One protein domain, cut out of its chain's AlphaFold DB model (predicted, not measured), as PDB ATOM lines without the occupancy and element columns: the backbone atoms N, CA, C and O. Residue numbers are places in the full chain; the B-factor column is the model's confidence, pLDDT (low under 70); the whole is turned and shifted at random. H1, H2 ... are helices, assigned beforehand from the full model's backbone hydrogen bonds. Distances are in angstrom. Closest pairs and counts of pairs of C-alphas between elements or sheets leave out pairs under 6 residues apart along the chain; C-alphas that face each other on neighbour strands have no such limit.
ATOM      1  N   ASN A   2      36.355  18.877  73.690       51.91
ATOM      2  CA  ASN A   2      37.380  19.959  73.488       51.91
ATOM      3  C   ASN A   2      37.351  21.189  74.433       51.91
ATOM      4  O   ASN A   2      38.191  22.069  74.297       51.91
ATOM      5  N   GLY A   3      36.475  21.267  75.441       50.62
ATOM      6  CA  GLY A   3      36.580  22.323  76.476       50.62
ATOM      7  C   GLY A   3      37.348  21.894  77.737       50.62
ATOM      8  O   GLY A   3      38.098  22.662  78.340       50.62
ATOM      9  N   VAL A   4      37.161  20.638  78.152       55.25
ATOM     10  CA  VAL A   4      37.621  20.142  79.463       55.25
ATOM     11  C   VAL A   4      39.094  19.716  79.442       55.25
ATOM     12  O   VAL A   4      39.793  19.890  80.439       55.25
ATOM     13  N   THR A   5      39.593  19.210  78.314       58.81
ATOM     14  CA  THR A   5      40.995  18.799  78.131       58.81
ATOM     15  C   THR A   5      41.938  20.000  78.104       58.81
ATOM     16  O   THR A   5      42.905  20.024  78.864       58.81
ATOM     17  N   LEU A   6      41.603  21.057  77.360       59.06
ATOM     18  CA  LEU A   6      42.418  22.277  77.267       59.06
ATOM     19  C   LEU A   6      42.591  22.967  78.636       59.06
ATOM     20  O   LEU A   6      43.685  23.397  79.004       59.06
ATOM     21  N   LYS A   7      41.528  22.976  79.454       62.06
ATOM     22  CA  LYS A   7      41.547  23.531  80.818       62.06
ATOM     23  C   LYS A   7      42.424  22.723  81.785       62.06
ATOM     24  O   LYS A   7      42.993  23.303  82.709       62.06
ATOM     25  N   LYS A   8      42.539  21.403  81.603       66.88
ATOM     26  CA  LYS A   8      43.432  20.554  82.415       66.88
ATOM     27  C   LYS A   8      44.897  20.749  82.018       66.88
ATOM     28  O   LYS A   8      45.735  20.895  82.904       66.88
ATOM     29  N   TYR A   9      45.184  20.851  80.719       65.81
ATOM     30  CA  TYR A   9      46.538  21.105  80.219       65.81
ATOM     31  C   TYR A   9      47.085  22.463  80.664       65.81
ATOM     32  O   TYR A   9      48.204  22.531  81.169       65.81
ATOM     33  N   ALA A  10      46.285  23.531  80.580       72.94
ATOM     34  CA  ALA A  10      46.707  24.859  81.031       72.94
ATOM     35  C   ALA A  10      47.086  24.881  82.523       72.94
ATOM     36  O   ALA A  10      48.078  25.500  82.906       72.94
ATOM     37  N   LYS A  11      46.338  24.155  83.367       72.19
ATOM     38  CA  LYS A  11      46.656  24.016  84.794       72.19
ATOM     39  C   LYS A  11      47.971  23.275  85.015       72.19
ATOM     40  O   LYS A  11      48.787  23.736  85.801       72.19
ATOM     41  N   PHE A  12      48.195  22.169  84.306       72.06
ATOM     42  CA  PHE A  12      49.441  21.409  84.413       72.06
ATOM     43  C   PHE A  12      50.660  22.255  84.026       72.06
ATOM     44  O   PHE A  12      51.622  22.323  84.784       72.06
ATOM     45  N   VAL A  13      50.586  22.976  82.903       77.19
ATOM     46  CA  VAL A  13      51.666  23.872  82.461       77.19
ATOM     47  C   VAL A  13      51.923  24.971  83.496       77.19
ATOM     48  O   VAL A  13      53.075  25.213  83.847       77.19
ATOM     49  N   ALA A  14      50.870  25.593  84.035       76.50
ATOM     50  CA  ALA A  14      51.005  26.626  85.059       76.50
ATOM     51  C   ALA A  14      51.673  26.103  86.345       76.50
ATOM     52  O   ALA A  14      52.549  26.774  86.887       76.50
ATOM     53  N   TYR A  15      51.319  24.898  86.810       79.31
ATOM     54  CA  TYR A  15      51.957  24.290  87.983       79.31
ATOM     55  C   TYR A  15      53.433  23.972  87.740       79.31
ATOM     56  O   TYR A  15      54.259  24.261  88.603       79.31
ATOM     57  N   THR A  16      53.782  23.447  86.564       78.31
ATOM     58  CA  THR A  16      55.177  23.139  86.214       78.31
ATOM     59  C   THR A  16      56.033  24.403  86.141       78.31
ATOM     60  O   THR A  16      57.126  24.433  86.703       78.31
ATOM     61  N   VAL A  17      55.530  25.472  85.512       79.31
ATOM     62  CA  VAL A  17      56.235  26.764  85.450       79.31
ATOM     63  C   VAL A  17      56.398  27.361  86.849       79.31
ATOM     64  O   VAL A  17      57.494  27.784  87.206       79.31
ATOM     65  N   CYS A  18      55.342  27.343  87.668       85.62
ATOM     66  CA  CYS A  18      55.392  27.843  89.042       85.62
ATOM     67  C   CYS A  18      56.412  27.069  89.895       85.62
ATOM     68  O   CYS A  18      57.238  27.678  90.574       85.62
ATOM     69  N   GLY A  19      56.426  25.735  89.799       81.69
ATOM     70  CA  GLY A  19      57.409  24.895  90.484       81.69
ATOM     71  C   GLY A  19      58.849  25.217  90.078       81.69
ATOM     72  O   GLY A  19      59.716  25.337  90.941       81.69
ATOM     73  N   LEU A  20      59.100  25.443  88.784       78.56
ATOM     74  CA  LEU A  20      60.429  25.800  88.279       78.56
ATOM     75  C   LEU A  20      60.912  27.159  88.818       78.56
ATOM     76  O   LEU A  20      62.080  27.311  89.182       78.56
ATOM     77  N   VAL A  21      60.003  28.136  88.913       80.06
ATOM     78  CA  VAL A  21      60.281  29.455  89.501       80.06
ATOM     79  C   VAL A  21      60.598  29.330  90.993       80.06
ATOM     80  O   VAL A  21      61.607  29.874  91.435       80.06
ATOM     81  N   ILE A  22      59.803  28.573  91.758       83.06
ATOM     82  CA  ILE A  22      60.033  28.368  93.200       83.06
ATOM     83  C   ILE A  22      61.397  27.717  93.454       83.06
ATOM     84  O   ILE A  22      62.139  28.184  94.314       83.06
ATOM     85  N   ILE A  23      61.756  26.683  92.685       81.44
ATOM     86  CA  ILE A  23      63.063  26.017  92.800       81.44
ATOM     87  C   ILE A  23      64.192  27.008  92.512       81.44
ATOM     88  O   ILE A  23      65.167  27.067  93.255       81.44
ATOM     89  N   THR A  24      64.038  27.829  91.472       79.44
ATOM     90  CA  THR A  24      65.052  28.819  91.093       79.44
ATOM     91  C   THR A  24      65.256  29.856  92.196       79.44
ATOM     92  O   THR A  24      66.399  30.145  92.543       79.44
ATOM     93  N   VAL A  25      64.167  30.362  92.787       82.88
ATOM     94  CA  VAL A  25      64.213  31.306  93.916       82.88
ATOM     95  C   VAL A  25      64.831  30.661  95.159       82.88
ATOM     96  O   VAL A  25      65.660  31.277  95.822       82.88
ATOM     97  N   ALA A  26      64.478  29.415  95.480       79.38
ATOM     98  CA  ALA A  26      65.065  28.709  96.616       79.38
ATOM     99  C   ALA A  26      66.583  28.535  96.442       79.38
ATOM    100  O   ALA A  26      67.348  28.790  97.373       79.38
ATOM    101  N   CYS A  27      67.031  28.172  95.238       78.25
ATOM    102  CA  CYS A  27      68.450  28.052  94.924       78.25
ATOM    103  C   CYS A  27      69.190  29.392  95.047       78.25
ATOM    104  O   CYS A  27      70.257  29.426  95.657       78.25
ATOM    105  N   THR A  28      68.647  30.500  94.529       79.75
ATOM    106  CA  THR A  28      69.290  31.821  94.671       79.75
ATOM    107  C   THR A  28      69.352  32.289  96.121       79.75
ATOM    108  O   THR A  28      70.370  32.841  96.535       79.75
ATOM    109  N   VAL A  29      68.313  32.025  96.918       80.50
ATOM    110  CA  VAL A  29      68.318  32.327  98.357       80.50
ATOM    111  C   VAL A  29      69.410  31.538  99.077       80.50
ATOM    112  O   VAL A  29      70.173  32.127  99.838       80.50
ATOM    113  N   ILE A  30      69.545  30.237  98.800       74.62
ATOM    114  CA  ILE A  30      70.626  29.409  99.357       74.62
ATOM    115  C   ILE A  30      71.990  30.021  99.007       74.62
ATOM    116  O   ILE A  30      72.806  30.236  99.900       74.62
ATOM    117  N   PHE A  31      72.215  30.401  97.747       71.25
ATOM    118  CA  PHE A  31      73.466  31.044  97.331       71.25
ATOM    119  C   PHE A  31      73.766  32.363  98.049       71.25
ATOM    120  O   PHE A  31      74.927  32.657  98.312       71.25
ATOM    121  N   HIS A  32      72.749  33.157  98.382       76.19
ATOM    122  CA  HIS A  32      72.951  34.390  99.143       76.19
ATOM    123  C   HIS A  32      73.178  34.157 100.639       76.19
ATOM    124  O   HIS A  32      73.879  34.947 101.267       76.19
ATOM    125  N   ILE A  33      72.618  33.087 101.210       74.81
ATOM    126  CA  ILE A  33      72.788  32.744 102.630       74.81
ATOM    127  C   ILE A  33      74.162  32.128 102.912       74.81
ATOM    128  O   ILE A  33      74.657  32.264 104.028       74.81
ATOM    129  N   PHE A  34      74.790  31.473 101.934       67.94
ATOM    130  CA  PHE A  34      76.163  30.983 102.047       67.94
ATOM    131  C   PHE A  34      77.132  32.028 101.474       67.94
ATOM    132  O   PHE A  34      77.478  31.944 100.294       67.94
ATOM    133  N   PRO A  35      77.574  33.036 102.256       60.09
ATOM    134  CA  PRO A  35      78.504  34.031 101.756       60.09
ATOM    135  C   PRO A  35      79.788  33.344 101.290       60.09
ATOM    136  O   PRO A  35      80.368  32.521 101.999       60.09
ATOM    137  N   ALA A  36      80.263  33.748 100.111       58.62
ATOM    138  CA  ALA A  36      81.534  33.361  99.494       58.62
ATOM    139  C   ALA A  36      82.786  33.736 100.324       58.62
ATOM    140  O   ALA A  36      83.893  33.812  99.797       58.62
ATOM    141  N   SER A  37      82.637  34.029 101.619       51.53
ATOM    142  CA  SER A  37      83.648  34.649 102.472       51.53
ATOM    143  C   SER A  37      84.698  33.681 103.014       51.53
ATOM    144  O   SER A  37      85.530  34.079 103.824       51.53
ATOM    145  N   ALA A  45      84.355  24.837  94.069       78.12
ATOM    146  CA  ALA A  45      83.920  23.488  93.723       78.12
ATOM    147  C   ALA A  45      82.435  23.263  94.056       78.12
ATOM    148  O   ALA A  45      81.693  22.736  93.228       78.12
ATOM    149  N   ALA A  46      81.974  23.700  95.232       76.12
ATOM    150  CA  ALA A  46      80.574  23.590  95.631       76.12
ATOM    151  C   ALA A  46      79.651  24.425  94.726       76.12
ATOM    152  O   ALA A  46      78.604  23.937  94.303       76.12
ATOM    153  N   LEU A  47      80.067  25.643  94.367       78.50
ATOM    154  CA  LEU A  47      79.372  26.524  93.428       78.50
ATOM    155  C   LEU A  47      79.258  25.877  92.039       78.50
ATOM    156  O   LEU A  47      78.171  25.856  91.460       78.50
ATOM    157  N   ALA A  48      80.346  25.301  91.524       79.00
ATOM    158  CA  ALA A  48      80.353  24.623  90.229       79.00
ATOM    159  C   ALA A  48      79.441  23.383  90.210       79.00
ATOM    160  O   ALA A  48      78.694  23.181  89.247       79.00
ATOM    161  N   ILE A  49      79.453  22.579  91.279       83.31
ATOM    162  CA  ILE A  49      78.587  21.397  91.423       83.31
ATOM    163  C   ILE A  49      77.119  21.819  91.527       83.31
ATOM    164  O   ILE A  49      76.268  21.285  90.821       83.31
ATOM    165  N   ALA A  50      76.805  22.814  92.356       80.06
ATOM    166  CA  ALA A  50      75.442  23.313  92.499       80.06
ATOM    167  C   ALA A  50      74.907  23.903  91.181       80.06
ATOM    168  O   ALA A  50      73.781  23.602  90.787       80.06
ATOM    169  N   GLY A  51      75.732  24.662  90.450       81.38
ATOM    170  CA  GLY A  51      75.378  25.192  89.131       81.38
ATOM    171  C   GLY A  51      75.125  24.095  88.091       81.38
ATOM    172  O   GLY A  51      74.145  24.161  87.348       81.38
ATOM    173  N   THR A  52      75.952  23.046  88.065       81.44
ATOM    174  CA  THR A  52      75.741  21.906  87.156       81.44
ATOM    175  C   THR A  52      74.499  21.100  87.520       81.44
ATOM    176  O   THR A  52      73.708  20.788  86.633       81.44
ATOM    177  N   VAL A  53      74.263  20.811  88.802       82.25
ATOM    178  CA  VAL A  53      73.032  20.142  89.258       82.25
ATOM    179  C   VAL A  53      71.800  20.953  88.855       82.25
ATOM    180  O   VAL A  53      70.846  20.396  88.311       82.25
ATOM    181  N   MET A  54      71.837  22.274  89.036       78.88
ATOM    182  CA  MET A  54      70.745  23.164  88.648       78.88
ATOM    183  C   MET A  54      70.476  23.124  87.138       78.88
ATOM    184  O   MET A  54      69.321  23.023  86.723       78.88
ATOM    185  N   PHE A  55      71.528  23.125  86.316       79.81
ATOM    186  CA  PHE A  55      71.405  22.983  84.865       79.81
ATOM    187  C   PHE A  55      70.710  21.672  84.470       79.81
ATOM    188  O   PHE A  55      69.774  21.691  83.670       79.81
ATOM    189  N   TRP A  56      71.107  20.541  85.065       80.62
ATOM    190  CA  TRP A  56      70.504  19.236  84.775       80.62
ATOM    191  C   TRP A  56      69.035  19.157  85.190       80.62
ATOM    192  O   TRP A  56      68.219  18.627  84.438       80.62
ATOM    193  N   VAL A  57      68.677  19.719  86.347       81.44
ATOM    194  CA  VAL A  57      67.284  19.763  86.821       81.44
ATOM    195  C   VAL A  57      66.413  20.586  85.871       81.44
ATOM    196  O   VAL A  57      65.328  20.142  85.490       81.44
ATOM    197  N   ILE A  58      66.893  21.753  85.429       80.19
ATOM    198  CA  ILE A  58      66.173  22.602  84.471       80.19
ATOM    199  C   ILE A  58      66.033  21.889  83.121       80.19
ATOM    200  O   ILE A  58      64.931  21.826  82.572       80.19
ATOM    201  N   ALA A  59      67.118  21.310  82.601       79.12
ATOM    202  CA  ALA A  59      67.107  20.584  81.335       79.12
ATOM    203  C   ALA A  59      66.129  19.396  81.367       79.12
ATOM    204  O   ALA A  59      65.333  19.231  80.439       79.12
ATOM    205  N   ALA A  60      66.124  18.618  82.454       82.44
ATOM    206  CA  ALA A  60      65.194  17.508  82.650       82.44
ATOM    207  C   ALA A  60      63.736  17.985  82.744       82.44
ATOM    208  O   ALA A  60      62.857  17.397  82.113       82.44
ATOM    209  N   GLY A  61      63.475  19.081  83.465       81.75
ATOM    210  CA  GLY A  61      62.142  19.678  83.565       81.75
ATOM    211  C   GLY A  61      61.596  20.141  82.211       81.75
ATOM    212  O   GLY A  61      60.449  19.847  81.866       81.75
ATOM    213  N   ILE A  62      62.432  20.799  81.401       81.94
ATOM    214  CA  ILE A  62      62.065  21.233  80.045       81.94
ATOM    215  C   ILE A  62      61.824  20.026  79.134       81.94
ATOM    216  O   ILE A  62      60.800  19.978  78.453       81.94
ATOM    217  N   ALA A  63      62.724  19.038  79.130       80.12
ATOM    218  CA  ALA A  63      62.584  17.832  78.311       80.12
ATOM    219  C   ALA A  63      61.313  17.046  78.663       80.12
ATOM    220  O   ALA A  63      60.606  16.563  77.772       80.12
ATOM    221  N   TRP A  64      60.977  16.967  79.955       82.12
ATOM    222  CA  TRP A  64      59.743  16.340  80.409       82.12
ATOM    223  C   TRP A  64      58.515  17.122  79.929       82.12
ATOM    224  O   TRP A  64      57.618  16.534  79.323       82.12
ATOM    225  N   GLY A  65      58.499  18.447  80.106       77.12
ATOM    226  CA  GLY A  65      57.425  19.313  79.610       77.12
ATOM    227  C   GLY A  65      57.223  19.213  78.094       77.12
ATOM    228  O   GLY A  65      56.090  19.107  77.625       77.12
ATOM    229  N   LEU A  66      58.314  19.162  77.327       80.88
ATOM    230  CA  LEU A  66      58.276  19.025  75.871       80.88
ATOM    231  C   LEU A  66      57.754  17.648  75.435       80.88
ATOM    232  O   LEU A  66      56.967  17.559  74.496       80.88
ATOM    233  N   SER A  67      58.125  16.582  76.149       75.06
ATOM    234  CA  SER A  67      57.627  15.228  75.879       75.06
ATOM    235  C   SER A  67      56.108  15.125  76.063       75.06
ATOM    236  O   SER A  67      55.437  14.469  75.268       75.06
ATOM    237  N   TRP A  68      55.544  15.799  77.073       72.50
ATOM    238  CA  TRP A  68      54.091  15.874  77.260       72.50
ATOM    239  C   TRP A  68      53.395  16.681  76.170       72.50
ATOM    240  O   TRP A  68      52.326  16.278  75.722       72.50
ATOM    241  N   LEU A  69      54.001  17.783  75.715       69.06
ATOM    242  CA  LEU A  69      53.465  18.558  74.595       69.06
ATOM    243  C   LEU A  69      53.374  17.691  73.335       69.06
ATOM    244  O   LEU A  69      52.314  17.623  72.722       69.06
ATOM    245  N   ILE A  70      54.445  16.971  72.987       74.25
ATOM    246  CA  ILE A  70      54.476  16.114  71.793       74.25
ATOM    247  C   ILE A  70      53.433  14.990  71.885       74.25
ATOM    248  O   ILE A  70      52.724  14.744  70.911       74.25
ATOM    249  N   LYS A  71      53.292  14.342  73.049       69.94
ATOM    250  CA  LYS A  71      52.259  13.311  73.256       69.94
ATOM    251  C   LYS A  71      50.841  13.877  73.139       69.94
ATOM    252  O   LYS A  71      50.021  13.276  72.455       69.94
ATOM    253  N   GLY A  72      50.585  15.051  73.720       64.69
ATOM    254  CA  GLY A  72      49.282  15.714  73.638       64.69
ATOM    255  C   GLY A  72      48.875  16.068  72.203       64.69
ATOM    256  O   GLY A  72      47.730  15.847  71.825       64.69
ATOM    257  N   PHE A  73      49.816  16.542  71.375       61.28
ATOM    258  CA  PHE A  73      49.551  16.808  69.954       61.28
ATOM    259  C   PHE A  73      49.385  15.527  69.118       61.28
ATOM    260  O   PHE A  73      48.625  15.526  68.151       61.28
ATOM    261  N   GLY A  74      50.085  14.441  69.460       56.03
ATOM    262  CA  GLY A  74      50.009  13.171  68.729       56.03
ATOM    263  C   GLY A  74      48.662  12.455  68.877       56.03
ATOM    264  O   GLY A  74      48.148  11.908  67.901       56.03
ATOM    265  N   GLU A  75      48.058  12.503  70.066       50.84
ATOM    266  CA  GLU A  75      46.743  11.898  70.314       50.84
ATOM    267  C   GLU A  75      45.608  12.646  69.591       50.84
ATOM    268  O   GLU A  75      44.702  12.004  69.066       50.84
ATOM    269  N   GLU A  76      45.680  13.979  69.463       47.62
ATOM    270  CA  GLU A  76      44.664  14.768  68.741       47.62
ATOM    271  C   GLU A  76      44.695  14.580  67.211       47.62
ATOM    272  O   GLU A  76      43.679  14.791  66.544       47.62
ATOM    273  N   VAL A  77      45.829  14.155  66.638       44.56
ATOM    274  CA  VAL A  77      45.966  13.926  65.185       44.56
ATOM    275  C   VAL A  77      45.559  12.503  64.778       44.56
ATOM    276  O   VAL A  77      45.148  12.296  63.640       44.56
ATOM    277  N   SER A  78      45.605  11.521  65.684       42.06
ATOM    278  CA  SER A  78      45.311  10.117  65.347       42.06
ATOM    279  C   SER A  78      43.819   9.760  65.358       42.06
ATOM    280  O   SER A  78      43.429   8.805  64.691       42.06
ATOM    281  N   THR A  79      42.964  10.495  66.076       44.88
ATOM    282  CA  THR A  79      41.541  10.130  66.250       44.88
ATOM    283  C   THR A  79      40.588  10.696  65.193       44.88
ATOM    284  O   THR A  79      39.412  10.352  65.204       44.88
ATOM    285  N   ASN A  80      41.062  11.532  64.260       48.06
ATOM    286  CA  ASN A  80      40.249  12.027  63.132       48.06
ATOM    287  C   ASN A  80      40.541  11.312  61.799       48.06
ATOM    288  O   ASN A  80      39.962  11.663  60.773       48.06
ATOM    289  N   THR A  81      41.408  10.296  61.799       46.62
ATOM    290  CA  THR A  81      41.808   9.548  60.591       46.62
ATOM    291  C   THR A  81      41.189   8.151  60.505       46.62
ATOM    292  O   THR A  81      41.555   7.379  59.626       46.62
TER     293      THR A  81
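AT A GLANCE: This is residues 2 to 37 and 45 to 81 of the 152 residues of an uncharacterized protein of Dehalococcoidia bacterium (UniProt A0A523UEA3). Two long, nearly straight helices, H1 then H2, run side by side and opposite ways as a thin rod, with residues 38 to 44 of the link between them cut out and residues 34 to 37 of it printed. H2 runs past the region of contact, and its last part, with residues 79 to 81, sticks out free. The printed part has 73 residues, is all helix with no named strand, and is extended, with a radius of gyration of the C-alphas of 17.7 A and spans of 64 by 21 by 6 A.

HOW THE PARTS SIT: H1, residues 4 to 33, and H2, residues 45 to 78, touch at a shallow tilt of 4 degrees. Their closest C-alphas, those of Leu 20 and Ile 58, are 7.6 A apart. H1 touches H2 with residues 13 to 20 alone, and H2 touches H1 with residues 58 to 65 alone. O i to N i+4 pairs are within hydrogen-bond range in 25 of 26 cases in H1 and 29 of 30 in H2.

IN THESE COORDINATES: H1 begins at C-alpha 4, (37.621, 20.142, 79.463), and is 44.0 A long. H2 is 49.7 A long and ends at C-alpha 78, (45.311, 10.117, 65.347).

THE WHOLE: The C-alphas of Ser 37 and Thr 81, the two farthest apart, are 64.3 A apart. Residues 38 to 44 are not printed, and C-alphas 37 and 45 are 14.2 A apart across the cut. Residues 73 to 81, of which 73 to 78 belong to H2, stand free. Confidence is under 70 at residues 2 to 9, 34 to 37, 69 and 71 to 81.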